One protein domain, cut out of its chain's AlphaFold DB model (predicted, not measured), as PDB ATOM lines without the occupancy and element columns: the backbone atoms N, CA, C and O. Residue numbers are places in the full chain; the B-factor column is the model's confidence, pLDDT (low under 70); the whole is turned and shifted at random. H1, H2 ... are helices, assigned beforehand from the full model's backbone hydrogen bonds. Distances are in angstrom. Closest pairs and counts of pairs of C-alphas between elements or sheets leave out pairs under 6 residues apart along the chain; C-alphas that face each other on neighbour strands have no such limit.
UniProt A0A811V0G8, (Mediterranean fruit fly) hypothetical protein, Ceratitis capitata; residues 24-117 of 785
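AT A GLANCE: This is residues 24 to 117 of the 785 residues of the protein "(Mediterranean fruit fly) hypothetical protein" of Ceratitis capitata (UniProt A0A811V0G8). Two loosely joined helical lobes lie end to end along a rod: one is the crosswise pair of the longest helix, H3, with H4, and the other gathers the shorter H5, H6 and H1 about H2. Two links run between the lobes, residues 42 to 49 and the long stretch 90 to 101, and residues 97 to 105 stick out at the far end of the second lobe. The printed part has 94 residues with six named helices, H1 to H6 in chain order, and no named strand; the class is all helix. The whole is loose, with a radius of gyration of the C-alphas of 16.5 A, and spans 50 by 24 by 20 A.

HOW THE PARTS SIT: H3, residues 50 to 66, touches H4, residues 75 to 89, and the closest C-alphas are those of Met 57 and Met 78, 5.7 A apart. Their lines stand at 73 degrees, only just about perpendicular. H4 is near H2, residues 29 to 41, with 7 pairs of C-alphas within 10 A. H2 touches H6, residues 112 to 115, with residues 36 to 40 alone; the closest C-alphas, those of Asn 36 and Ser 112, are 5.8 A apart. H5, residues 102 to 109, is near H2, with 6 pairs of C-alphas within 10 A. H5 and H6 are close but not clearly touching, with the C-alphas of Leu 107 and Leu 113 closest at 6.5 A. H1, residues 24 to 27, is close to H2 but not clearly touching it, the closest C-alphas being those of Leu 25 and Phe 31, 6.4 A apart. H3 is apart from H1, H2, H5 and H6. In H2, H3, H4 and H5 every O i to N i+4 pair is within hydrogen-bond range; H1 and H6 are too short for such a pair.

IN THESE COORDINATES: H3 measures 24.7 A from first to last C-alpha, from Leu 50 at (29.129, -15.231, 37.965) to Gln 66 at (5.148, -19.757, 34.202). H4 measures 21.1 A, H2 18.5 A and H5 10.4 A. H1 measures 5.8 A and begins at C-alpha 24, at (27.937, 9.016, 21.116). H6 measures 4.7 A and ends at C-alpha 115, at (24.351, -10.993, 7.670).

THE WHOLE: The two C-alphas farthest apart are those of Lys 65 and Gly 100, 50.7 A. Without residues 97 to 105, which stand free, the body spans 41 by 24 by 19 A. The link from H4 to H5 is long, with 12 residues; those from H1 to H2 and from H5 to H6 are tight. The printed part has no cut. The mean pLDDT of the printed part is 81.2, and residues 24 to 28, 70 and 73 are under 70.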
ATOM      1  N   ASP A  24      26.540   8.847  20.701       41.81
ATOM      2  CA  ASP A  24      27.937   9.016  21.116       41.81
ATOM      3  C   ASP A  24      28.686   7.710  21.402       41.81
ATOM      4  O   ASP A  24      29.910   7.672  21.292       41.81
ATOM      5  N   LEU A  25      27.980   6.619  21.720       42.78
ATOM      6  CA  LEU A  25      28.609   5.315  21.966       42.78
ATOM      7  C   LEU A  25      29.116   4.643  20.679       42.78
ATOM      8  O   LEU A  25      30.050   3.856  20.742       42.78
ATOM      9  N   ALA A  26      28.593   5.004  19.500       48.72
ATOM     10  CA  ALA A  26      29.036   4.451  18.212       48.72
ATOM     11  C   ALA A  26      30.347   5.071  17.673       48.72
ATOM     12  O   ALA A  26      30.774   4.771  16.548       48.72
ATOM     13  N   ILE A  27      30.969   5.969  18.446       53.66
ATOM     14  CA  ILE A  27      32.286   6.546  18.145       53.66
ATOM     15  C   ILE A  27      33.401   5.600  18.608       53.66
ATOM     16  O   ILE A  27      34.454   5.557  17.969       53.66
ATOM     17  N   ASP A  28      33.161   4.822  19.666       64.38
ATOM     18  CA  ASP A  28      34.092   3.798  20.128       64.38
ATOM     19  C   ASP A  28      33.956   2.539  19.261       64.38
ATOM     20  O   ASP A  28      32.869   1.976  19.107       64.38
ATOM     21  N   GLU A  29      35.062   2.095  18.667       70.50
ATOM     22  CA  GLU A  29      35.080   0.880  17.846       70.50
ATOM     23  C   GLU A  29      34.717  -0.358  18.678       70.50
ATOM     24  O   GLU A  29      34.069  -1.269  18.157       70.50
ATOM     25  N   GLY A  30      35.017  -0.339  19.984       78.50
ATOM     26  CA  GLY A  30      34.622  -1.393  20.919       78.50
ATOM     27  C   GLY A  30      33.104  -1.576  21.014       78.50
ATOM     28  O   GLY A  30      32.621  -2.702  21.074       78.50
ATOM     29  N   PHE A  31      32.320  -0.499  20.907       82.50
ATOM     30  CA  PHE A  31      30.859  -0.606  20.934       82.50
ATOM     31  C   PHE A  31      30.309  -1.325  19.695       82.50
ATOM     32  O   PHE A  31      29.368  -2.111  19.787       82.50
ATOM     33  N   ILE A  32      30.888  -1.080  18.516       83.62
ATOM     34  CA  ILE A  32      30.469  -1.778  17.291       83.62
ATOM     35  C   ILE A  32      30.892  -3.253  17.336       83.62
ATOM     36  O   ILE A  32      30.144  -4.110  16.861       83.62
ATOM     37  N   GLU A  33      32.039  -3.561  17.945       84.50
ATOM     38  CA  GLU A  33      32.455  -4.939  18.227       84.50
ATOM     39  C   GLU A  33      31.453  -5.656  19.143       84.50
ATOM     40  O   GLU A  33      31.021  -6.770  18.822       84.50
ATOM     41  N   ASP A  34      31.006  -4.990  20.210       86.38
ATOM     42  CA  ASP A  34      29.993  -5.510  21.127       86.38
ATOM     43  C   ASP A  34      28.660  -5.770  20.407       86.38
ATOM     44  O   ASP A  34      28.085  -6.860  20.487       86.38
ATOM     45  N   ILE A  35      28.176  -4.817  19.607       88.12
ATOM     46  CA  ILE A  35      26.961  -5.014  18.803       88.12
ATOM     47  C   ILE A  35      27.132  -6.183  17.826       88.12
ATOM     48  O   ILE A  35      26.232  -7.012  17.688       88.12
ATOM     49  N   ASN A  36      28.295  -6.315  17.187       87.12
ATOM     50  CA  ASN A  36      28.597  -7.448  16.317       87.12
ATOM     51  C   ASN A  36      28.569  -8.786  17.084       87.12
ATOM     52  O   ASN A  36      28.090  -9.783  16.534       87.12
ATOM     53  N   GLY A  37      29.021  -8.816  18.342       86.31
ATOM     54  CA  GLY A  37      28.922  -9.969  19.243       86.31
ATOM     55  C   GLY A  37      27.475 -10.348  19.575       86.31
ATOM     56  O   GLY A  37      27.093 -11.514  19.409       86.31
ATOM     57  N   ILE A  38      26.652  -9.357  19.936       88.19
ATOM     58  CA  ILE A  38      25.219  -9.535  20.224       88.19
ATOM     59  C   ILE A  38      24.476 -10.039  18.983       88.19
ATOM     60  O   ILE A  38      23.721 -11.003  19.075       88.19
ATOM     61  N   LEU A  39      24.714  -9.451  17.809       87.12
ATOM     62  CA  LEU A  39      24.045  -9.852  16.566       87.12
ATOM     63  C   LEU A  39      24.398 -11.286  16.142       87.12
ATOM     64  O   LEU A  39      23.541 -12.004  15.631       87.12
ATOM     65  N   ASN A  40      25.641 -11.723  16.371       85.81
ATOM     66  CA  ASN A  40      26.080 -13.076  16.024       85.81
ATOM     67  C   ASN A  40      25.609 -14.137  17.026       85.81
ATOM     68  O   ASN A  40      25.186 -15.226  16.635       85.81
ATOM     69  N   THR A  41      25.760 -13.867  18.324       84.06
ATOM     70  CA  THR A  41      25.637 -14.901  19.368       84.06
ATOM     71  C   THR A  41      24.471 -14.670  20.322       84.06
ATOM     72  O   THR A  41      24.018 -15.625  20.949       84.06
ATOM     73  N   GLY A  42      23.904 -13.465  20.371       81.62
ATOM     74  CA  GLY A  42      22.889 -13.066  21.350       81.62
ATOM     75  C   GLY A  42      23.440 -12.869  22.766       81.62
ATOM     76  O   GLY A  42      22.645 -12.680  23.680       81.62
ATOM     77  N   ASP A  43      24.763 -12.931  22.949       83.00
ATOM     78  CA  ASP A  43      25.455 -12.768  24.230       83.00
ATOM     79  C   ASP A  43      26.761 -11.980  24.040       83.00
ATOM     80  O   ASP A  43      27.285 -11.877  22.927       83.00
ATOM     81  N   LEU A  44      27.311 -11.457  25.135       84.69
ATOM     82  CA  LEU A  44      28.632 -10.838  25.168       84.69
ATOM     83  C   LEU A  44      29.527 -11.503  26.220       84.69
ATOM     84  O   LEU A  44      29.125 -11.647  27.382       84.69
ATOM     85  N   PRO A  45      30.767 -11.892  25.864       78.50
ATOM     86  CA  PRO A  45      31.714 -12.424  26.833       78.50
ATOM     87  C   PRO A  45      31.944 -11.433  27.983       78.50
ATOM     88  O   PRO A  45      32.237 -10.268  27.755       78.50
ATOM     89  N   ASN A  46      31.854 -11.912  29.226       81.06
ATOM     90  CA  ASN A  46      32.060 -11.129  30.456       81.06
ATOM     91  C   ASN A  46      31.061  -9.985  30.717       81.06
ATOM     92  O   ASN A  46      31.294  -9.202  31.636       81.06
ATOM     93  N   LEU A  47      29.939  -9.916  29.988       84.88
ATOM     94  CA  LEU A  47      28.880  -8.940  30.277       84.88
ATOM     95  C   LEU A  47      28.265  -9.160  31.668       84.88
ATOM     96  O   LEU A  47      28.034  -8.209  32.410       84.88
ATOM     97  N   TYR A  48      28.035 -10.425  32.024       85.69
ATOM     98  CA  TYR A  48      27.472 -10.835  33.310       85.69
ATOM     99  C   TYR A  48      28.537 -11.483  34.192       85.69
ATOM    100  O   TYR A  48      29.215 -12.426  33.757       85.69
ATOM    101  N   GLN A  49      28.641 -11.033  35.444       88.69
ATOM    102  CA  GLN A  49      29.471 -11.699  36.447       88.69
ATOM    103  C   GLN A  49      28.841 -13.041  36.858       88.69
ATOM    104  O   GLN A  49      27.676 -13.322  36.573       88.69
ATOM    105  N   LEU A  50      29.608 -13.904  37.532       84.56
ATOM    106  CA  LEU A  50      29.129 -15.231  37.965       84.56
ATOM    107  C   LEU A  50      27.863 -15.148  38.837       84.56
ATOM    108  O   LEU A  50      26.981 -15.996  38.724       84.56
ATOM    109  N   GLU A  51      27.772 -14.110  39.667       87.25
ATOM    110  CA  GLU A  51      26.626 -13.823  40.534       87.25
ATOM    111  C   GLU A  51      25.386 -13.427  39.716       87.25
ATOM    112  O   GLU A  51      24.307 -13.989  39.922       87.25
ATOM    113  N   ASP A  52      25.551 -12.552  38.717       87.50
ATOM    114  CA  ASP A  52      24.473 -12.135  37.811       87.50
ATOM    115  C   ASP A  52      23.948 -13.317  36.993       87.50
ATOM    116  O   ASP A  52      22.738 -13.504  36.863       87.50
ATOM    117  N   LYS A  53      24.848 -14.169  36.480       84.50
ATOM    118  CA  LYS A  53      24.460 -15.379  35.741       84.50
ATOM    119  C   LYS A  53      23.641 -16.326  36.616       84.50
ATOM    120  O   LYS A  53      22.643 -16.864  36.143       84.50
ATOM    121  N   ALA A  54      24.022 -16.508  37.883       85.62
ATOM    122  CA  ALA A  54      23.264 -17.326  38.831       85.62
ATOM    123  C   ALA A  54      21.845 -16.779  39.051       85.62
ATOM    124  O   ALA A  54      20.875 -17.533  38.941       85.62
ATOM    125  N   ALA A  55      21.717 -15.467  39.265       87.81
ATOM    126  CA  ALA A  55      20.425 -14.805  39.434       87.81
ATOM    127  C   ALA A  55      19.550 -14.879  38.167       87.81
ATOM    128  O   ALA A  55      18.346 -15.134  38.249       87.81
ATOM    129  N   ILE A  56      20.139 -14.702  36.979       87.06
ATOM    130  CA  ILE A  56      19.431 -14.831  35.695       87.06
ATOM    131  C   ILE A  56      18.871 -16.247  35.535       87.06
ATOM    132  O   ILE A  56      17.702 -16.397  35.183       87.06
ATOM    133  N   MET A  57      19.658 -17.285  35.830       84.94
ATOM    134  CA  MET A  57      19.213 -18.681  35.719       84.94
ATOM    135  C   MET A  57      18.068 -19.010  36.688       84.94
ATOM    136  O   MET A  57      17.111 -19.688  36.302       84.94
ATOM    137  N   GLU A  58      18.114 -18.504  37.924       84.56
ATOM    138  CA  GLU A  58      17.025 -18.673  38.897       84.56
ATOM    139  C   GLU A  58      15.729 -18.010  38.403       84.56
ATOM    140  O   GLU A  58      14.663 -18.638  38.370       84.56
ATOM    141  N   ASN A  59      15.834 -16.773  37.913       86.00
ATOM    142  CA  ASN A  59      14.706 -16.044  37.340       86.00
ATOM    143  C   ASN A  59      14.152 -16.739  36.086       86.00
ATOM    144  O   ASN A  59      12.936 -16.865  35.939       86.00
ATOM    145  N   MET A  60      15.014 -17.253  35.204       84.06
ATOM    146  CA  MET A  60      14.588 -17.993  34.011       84.06
ATOM    147  C   MET A  60      13.911 -19.316  34.351       84.06
ATOM    148  O   MET A  60      12.955 -19.688  33.676       84.06
ATOM    149  N   THR A  61      14.310 -19.977  35.438       81.31
ATOM    150  CA  THR A  61      13.626 -21.181  35.930       81.31
ATOM    151  C   THR A  61      12.192 -20.862  36.365       81.31
ATOM    152  O   THR A  61      11.268 -21.632  36.097       81.31
ATOM    153  N   SER A  62      11.984 -19.714  37.019       81.88
ATOM    154  CA  SER A  62      10.646 -19.227  37.380       81.88
ATOM    155  C   SER A  62       9.807 -18.917  36.135       81.88
ATOM    156  O   SER A  62       8.665 -19.368  36.022       81.88
ATOM    157  N   VAL A  63      10.394 -18.232  35.151       82.25
ATOM    158  CA  VAL A  63       9.708 -17.867  33.905       82.25
ATOM    159  C   VAL A  63       9.381 -19.091  33.038       82.25
ATOM    160  O   VAL A  63       8.273 -19.184  32.514       82.25
ATOM    161  N   ALA A  64      10.278 -20.076  32.938       80.94
ATOM    162  CA  ALA A  64      10.035 -21.319  32.202       80.94
ATOM    163  C   ALA A  64       8.847 -22.107  32.787       80.94
ATOM    164  O   ALA A  64       8.017 -22.635  32.041       80.94
ATOM    165  N   LYS A  65       8.711 -22.118  34.125       79.44
ATOM    166  CA  LYS A  65       7.552 -22.703  34.823       79.44
ATOM    167  C   LYS A  65       6.259 -21.936  34.545       79.44
ATOM    168  O   LYS A  65       5.222 -22.566  34.365       79.44
ATOM    169  N   GLN A  66       6.312 -20.603  34.501       78.94
ATOM    170  CA  GLN A  66       5.148 -19.757  34.202       78.94
ATOM    171  C   GLN A  66       4.660 -19.918  32.754       78.94
ATOM    172  O   GLN A  66       3.456 -19.965  32.519       78.94
ATOM    173  N   LEU A  67       5.581 -20.051  31.796       78.06
ATOM    174  CA  LEU A  67       5.284 -20.227  30.368       78.06
ATOM    175  C   LEU A  67       5.033 -21.695  29.966       78.06
ATOM    176  O   LEU A  67       4.864 -21.985  28.784       78.06
ATOM    177  N   ALA A  68       5.011 -22.621  30.934       73.38
ATOM    178  CA  ALA A  68       4.789 -24.059  30.745       73.38
ATOM    179  C   ALA A  68       5.715 -24.735  29.704       73.38
ATOM    180  O   ALA A  68       5.344 -25.744  29.099       73.38
ATOM    181  N   ARG A  69       6.936 -24.215  29.505       72.50
ATOM    182  CA  ARG A  69       7.950 -24.801  28.607       72.50
ATOM    183  C   ARG A  69       8.729 -25.873  29.385       72.50
ATOM    184  O   ARG A  69       9.288 -25.589  30.443       72.50
ATOM    185  N   GLN A  70       8.750 -27.118  28.898       66.81
ATOM    186  CA  GLN A  70       9.524 -28.200  29.523       66.81
ATOM    187  C   GLN A  70      10.996 -28.093  29.109       66.81
ATOM    188  O   GLN A  70      11.374 -28.566  28.042       66.81
ATOM    189  N   ILE A  71      11.803 -27.448  29.947       71.88
ATOM    190  CA  ILE A  71      13.255 -27.320  29.776       71.88
ATOM    191  C   ILE A  71      13.925 -28.093  30.916       71.88
ATOM    192  O   ILE A  71      13.477 -28.016  32.065       71.88
ATOM    193  N   GLU A  72      14.962 -28.867  30.603       70.62
ATOM    194  CA  GLU A  72      15.772 -29.549  31.610       70.62
ATOM    195  C   GLU A  72      16.402 -28.517  32.567       70.62
ATOM    196  O   GLU A  72      16.867 -27.449  32.170       70.62
ATOM    197  N   ASN A  73      16.358 -28.796  33.874       69.50
ATOM    198  CA  ASN A  73      16.775 -27.846  34.913       69.50
ATOM    199  C   ASN A  73      18.306 -27.834  35.094       69.50
ATOM    200  O   ASN A  73      18.806 -27.981  36.212       69.50
ATOM    201  N   SER A  74      19.045 -27.722  33.987       80.12
ATOM    202  CA  SER A  74      20.495 -27.561  33.980       80.12
ATOM    203  C   SER A  74      20.868 -26.074  33.832       80.12
ATOM    204  O   SER A  74      20.223 -25.345  33.073       80.12
ATOM    205  N   PRO A  75      21.919 -25.588  34.526       77.38
ATOM    206  CA  PRO A  75      22.391 -24.207  34.385       77.38
ATOM    207  C   PRO A  75      22.680 -23.807  32.927       77.38
ATOM    208  O   PRO A  75      22.345 -22.706  32.496       77.38
ATOM    209  N   SER A  76      23.252 -24.723  32.143       80.81
ATOM    210  CA  SER A  76      23.611 -24.479  30.745       80.81
ATOM    211  C   SER A  76      22.390 -24.297  29.838       80.81
ATOM    212  O   SER A  76      22.392 -23.409  28.988       80.81
ATOM    213  N   GLU A  77      21.338 -25.099  30.014       82.75
ATOM    214  CA  GLU A  77      20.123 -25.004  29.191       82.75
ATOM    215  C   GLU A  77      19.247 -23.822  29.593       82.75
ATOM    216  O   GLU A  77      18.675 -23.167  28.724       82.75
ATOM    217  N   MET A  78      19.197 -23.481  30.884       82.44
ATOM    218  CA  MET A  78      18.501 -22.278  31.349       82.44
ATOM    219  C   MET A  78      19.155 -21.001  30.813       82.44
ATOM    220  O   MET A  78      18.455 -20.062  30.433       82.44
ATOM    221  N   TYR A  79      20.487 -20.969  30.724       85.00
ATOM    222  CA  TYR A  79      21.193 -19.861  30.081       85.00
ATOM    223  C   TYR A  79      20.988 -19.860  28.558       85.00
ATOM    224  O   TYR A  79      20.756 -18.807  27.976       85.00
ATOM    225  N   ALA A  80      20.975 -21.019  27.894       85.19
ATOM    226  CA  ALA A  80      20.637 -21.091  26.470       85.19
ATOM    227  C   ALA A  80      19.209 -20.581  26.183       85.19
ATOM    228  O   ALA A  80      18.999 -19.854  25.213       85.19
ATOM    229  N   TYR A  81      18.251 -20.892  27.061       85.31
ATOM    230  CA  TYR A  81      16.883 -20.374  26.998       85.31
ATOM    231  C   TYR A  81      16.821 -18.855  27.198       85.31
ATOM    232  O   TYR A  81      16.068 -18.164  26.511       85.31
ATOM    233  N   PHE A  82      17.649 -18.311  28.094       86.56
ATOM    234  CA  PHE A  82      17.805 -16.865  28.240       86.56
ATOM    235  C   PHE A  82      18.258 -16.209  26.927       86.56
ATOM    236  O   PHE A  82      17.642 -15.237  26.492       86.56
ATOM    237  N   ILE A  83      19.269 -16.774  26.255       87.81
ATOM    238  CA  ILE A  83      19.758 -16.262  24.964       87.81
ATOM    239  C   ILE A  83      18.698 -16.383  23.858       87.81
ATOM    240  O   ILE A  83      18.551 -15.460  23.058       87.81
ATOM    241  N   GLU A  84      17.924 -17.476  23.812       86.44
ATOM    242  CA  GLU A  84      16.787 -17.619  22.881       86.44
ATOM    243  C   GLU A  84      15.795 -16.463  23.067       86.44
ATOM    244  O   GLU A  84      15.438 -15.788  22.103       86.44
ATOM    245  N   ARG A  85      15.435 -16.156  24.319       86.69
ATOM    246  CA  ARG A  85      14.542 -15.034  24.627       86.69
ATOM    247  C   ARG A  85      15.139 -13.675  24.280       86.69
ATOM    248  O   ARG A  85      14.395 -12.820  23.813       86.69
ATOM    249  N   ILE A  86      16.443 -13.460  24.481       87.50
ATOM    250  CA  ILE A  86      17.103 -12.219  24.040       87.50
ATOM    251  C   ILE A  86      16.928 -12.057  22.532       87.50
ATOM    252  O   ILE A  86      16.514 -10.997  22.082       87.50
ATOM    253  N   ARG A  87      17.173 -13.110  21.747       85.25
ATOM    254  CA  ARG A  87      17.032 -13.054  20.283       85.25
ATOM    255  C   ARG A  87      15.593 -12.801  19.827       85.25
ATOM    256  O   ARG A  87      15.398 -12.165  18.800       85.25
ATOM    257  N   GLU A  88      14.604 -13.296  20.566       85.94
ATOM    258  CA  GLU A  88      13.184 -13.088  20.254       85.94
ATOM    259  C   GLU A  88      12.657 -11.706  20.661       85.94
ATOM    260  O   GLU A  88      11.657 -11.265  20.104       85.94
ATOM    261  N   GLN A  89      13.262 -11.057  21.659       87.12
ATOM    262  CA  GLN A  89      12.705  -9.851  22.291       87.12
ATOM    263  C   GLN A  89      13.568  -8.595  22.108       87.12
ATOM    264  O   GLN A  89      13.079  -7.489  22.321       87.12
ATOM    265  N   LEU A  90      14.846  -8.732  21.744       85.00
ATOM    266  CA  LEU A  90      15.745  -7.606  21.511       85.00
ATOM    267  C   LEU A  90      15.796  -7.266  20.020       85.00
ATOM    268  O   LEU A  90      16.309  -8.034  19.207       85.00
ATOM    269  N   HIS A  91      15.341  -6.063  19.681       86.00
ATOM    270  CA  HIS A  91      15.486  -5.490  18.349       86.00
ATOM    271  C   HIS A  91      16.468  -4.319  18.398       86.00
ATOM    272  O   HIS A  91      16.332  -3.416  19.221       86.00
ATOM    273  N   ILE A  92      17.468  -4.340  17.517       84.19
ATOM    274  CA  ILE A  92      18.499  -3.304  17.426       84.19
ATOM    275  C   ILE A  92      18.342  -2.600  16.081       84.19
ATOM    276  O   ILE A  92      18.386  -3.244  15.034       84.19
ATOM    277  N   ALA A  93      18.190  -1.278  16.114       86.44
ATOM    278  CA  ALA A  93      18.231  -0.425  14.933       86.44
ATOM    279  C   ALA A  93      19.523   0.397  14.956       86.44
ATOM    280  O   ALA A  93      19.826   1.060  15.947       86.44
ATOM    281  N   LEU A  94      20.287   0.345  13.865       83.00
ATOM    282  CA  LEU A  94      21.539   1.079  13.710       83.00
ATOM    283  C   LEU A  94      21.414   2.031  12.525       83.00
ATOM    284  O   LEU A  94      21.014   1.620  11.438       83.00
ATOM    285  N   ALA A  95      21.798   3.287  12.731       81.94
ATOM    286  CA  ALA A  95      21.885   4.277  11.671       81.94
ATOM    287  C   ALA A  95      23.360   4.563  11.376       81.94
ATOM    288  O   ALA A  95      24.112   4.966  12.261       81.94
ATOM    289  N   PHE A  96      23.769   4.357  10.127       78.62
ATOM    290  CA  PHE A  96      25.108   4.694   9.657       78.62
ATOM    291  C   PHE A  96      25.015   5.671   8.494       78.62
ATOM    292  O   PHE A  96      24.208   5.492   7.582       78.62
ATOM    293  N   SER A  97      25.890   6.673   8.490       77.06
ATOM    294  CA  SER A  97      26.087   7.496   7.303       77.06
ATOM    295  C   SER A  97      26.854   6.690   6.246       77.06
ATOM    296  O   SER A  97      27.938   6.183   6.544       77.06
ATOM    297  N   PRO A  98      26.355   6.583   5.000       77.94
ATOM    298  CA  PRO A  98      27.074   5.911   3.917       77.94
ATOM    299  C   PRO A  98      28.220   6.762   3.345       77.94
ATOM    300  O   PRO A  98      28.915   6.333   2.422       77.94
ATOM    301  N   ILE A  99      28.391   7.987   3.850       76.00
ATOM    302  CA  ILE A  99      29.372   8.962   3.381       76.00
ATOM    303  C   ILE A  99      30.680   8.775   4.157       76.00
ATOM    304  O   ILE A  99      30.700   8.830   5.383       76.00
ATOM    305  N   GLY A 100      31.779   8.608   3.420       72.56
ATOM    306  CA  GLY A 100      33.111   8.339   3.966       72.56
ATOM    307  C   GLY A 100      33.499   6.859   3.901       72.56
ATOM    308  O   GLY A 100      32.728   6.007   3.452       72.56
ATOM    309  N   ASP A 101      34.725   6.554   4.323       76.50
ATOM    310  CA  ASP A 101      35.266   5.190   4.264       76.50
ATOM    311  C   ASP A 101      34.981   4.371   5.533       76.50
ATOM    312  O   ASP A 101      34.930   3.142   5.467       76.50
ATOM    313  N   SER A 102      34.659   5.036   6.648       77.31
ATOM    314  CA  SER A 102      34.388   4.403   7.946       77.31
ATOM    315  C   SER A 102      33.246   3.386   7.895       77.31
ATOM    316  O   SER A 102      33.350   2.309   8.477       77.31
ATOM    317  N   PHE A 103      32.166   3.674   7.163       82.19
ATOM    318  CA  PHE A 103      31.064   2.727   6.986       82.19
ATOM    319  C   PHE A 103      31.523   1.458   6.257       82.19
ATOM    320  O   PHE A 103      31.253   0.348   6.709       82.19
ATOM    321  N   LYS A 104      32.285   1.602   5.166       84.00
ATOM    322  CA  LYS A 104      32.798   0.457   4.394       84.00
ATOM    323  C   LYS A 104      33.788  -0.373   5.204       84.00
ATOM    324  O   LYS A 104      33.784  -1.595   5.095       84.00
ATOM    325  N   GLU A 105      34.640   0.278   5.988       85.25
ATOM    326  CA  GLU A 105      35.594  -0.384   6.880       85.25
ATOM    327  C   GLU A 105      34.873  -1.172   7.975       85.25
ATOM    328  O   GLU A 105      35.139  -2.363   8.132       85.25
ATOM    329  N   ARG A 106      33.881  -0.567   8.642       84.88
ATOM    330  CA  ARG A 106      33.047  -1.241   9.653       84.88
ATOM    331  C   ARG A 106      32.314  -2.451   9.083       84.88
ATOM    332  O   ARG A 106      32.344  -3.512   9.692       84.88
ATOM    333  N   LEU A 107      31.732  -2.338   7.888       85.75
ATOM    334  CA  LEU A 107      31.077  -3.467   7.221       85.75
ATOM    335  C   LEU A 107      32.040  -4.621   6.883       85.75
ATOM    336  O   LEU A 107      31.625  -5.777   6.862       85.75
ATOM    337  N   ARG A 108      33.320  -4.328   6.610       86.75
ATOM    338  CA  ARG A 108      34.348  -5.359   6.377       86.75
ATOM    339  C   ARG A 108      34.813  -6.014   7.674       86.75
ATOM    340  O   ARG A 108      35.055  -7.217   7.675       86.75
ATOM    341  N   MET A 109      34.969  -5.229   8.739       86.44
ATOM    342  CA  MET A 109      35.430  -5.712  10.045       86.44
ATOM    343  C   MET A 109      34.344  -6.483  10.800       86.44
ATOM    344  O   MET A 109      34.656  -7.459  11.480       86.44
ATOM    345  N   TYR A 110      33.076  -6.102  10.624       89.00
ATOM    346  CA  TYR A 110      31.930  -6.644  11.357       89.00
ATOM    347  C   TYR A 110      30.834  -7.164  10.404       89.00
ATOM    348  O   TYR A 110      29.820  -6.496  10.184       89.00
ATOM    349  N   PRO A 111      30.998  -8.369   9.817       87.44
ATOM    350  CA  PRO A 111      30.070  -8.897   8.814       87.44
ATOM    351  C   PRO A 111      28.643  -9.147   9.317       87.44
ATOM    352  O   PRO A 111      27.724  -9.243   8.500       87.44
ATOM    353  N   SER A 112      28.418  -9.265  10.633       86.75
ATOM    354  CA  SER A 112      27.064  -9.490  11.164       86.75
ATOM    355  C   SER A 112      26.150  -8.283  11.000       86.75
ATOM    356  O   SER A 112      24.942  -8.469  10.901       86.75
ATOM    357  N   LEU A 113      26.708  -7.080  10.816       86.44
ATOM    358  CA  LEU A 113      25.946  -5.895  10.417       86.44
ATOM    359  C   LEU A 113      25.243  -6.066   9.059       86.44
ATOM    360  O   LEU A 113      24.274  -5.369   8.785       86.44
ATOM    361  N   ILE A 114      25.722  -6.977   8.204       86.94
ATOM    362  CA  ILE A 114      25.086  -7.313   6.920       86.94
ATOM    363  C   ILE A 114      24.319  -8.629   7.030       86.94
ATOM    364  O   ILE A 114      23.204  -8.741   6.531       86.94
ATOM    365  N   ASN A 115      24.915  -9.641   7.661       88.25
ATOM    366  CA  ASN A 115      24.351 -10.993   7.670       88.25
ATOM    367  C   ASN A 115      23.147 -11.141   8.612       88.25
ATOM    368  O   ASN A 115      22.311 -12.013   8.387       88.25
ATOM    369  N   CYS A 116      23.078 -10.328   9.669       87.88
ATOM    370  CA  CYS A 116      22.072 -10.432  10.727       87.88
ATOM    371  C   CYS A 116      21.112  -9.232  10.766       87.88
ATOM    372  O   CYS A 116      20.177  -9.239  11.563       87.88
ATOM    373  N   CYS A 117      21.316  -8.219   9.918       87.94
ATOM    374  CA  CYS A 117      20.470  -7.029   9.849       87.94
ATOM    375  C   CYS A 117      19.897  -6.833   8.443       87.94
ATOM    376  O   CYS A 117      20.506  -7.198   7.440       87.94
TER     377      CYS A 117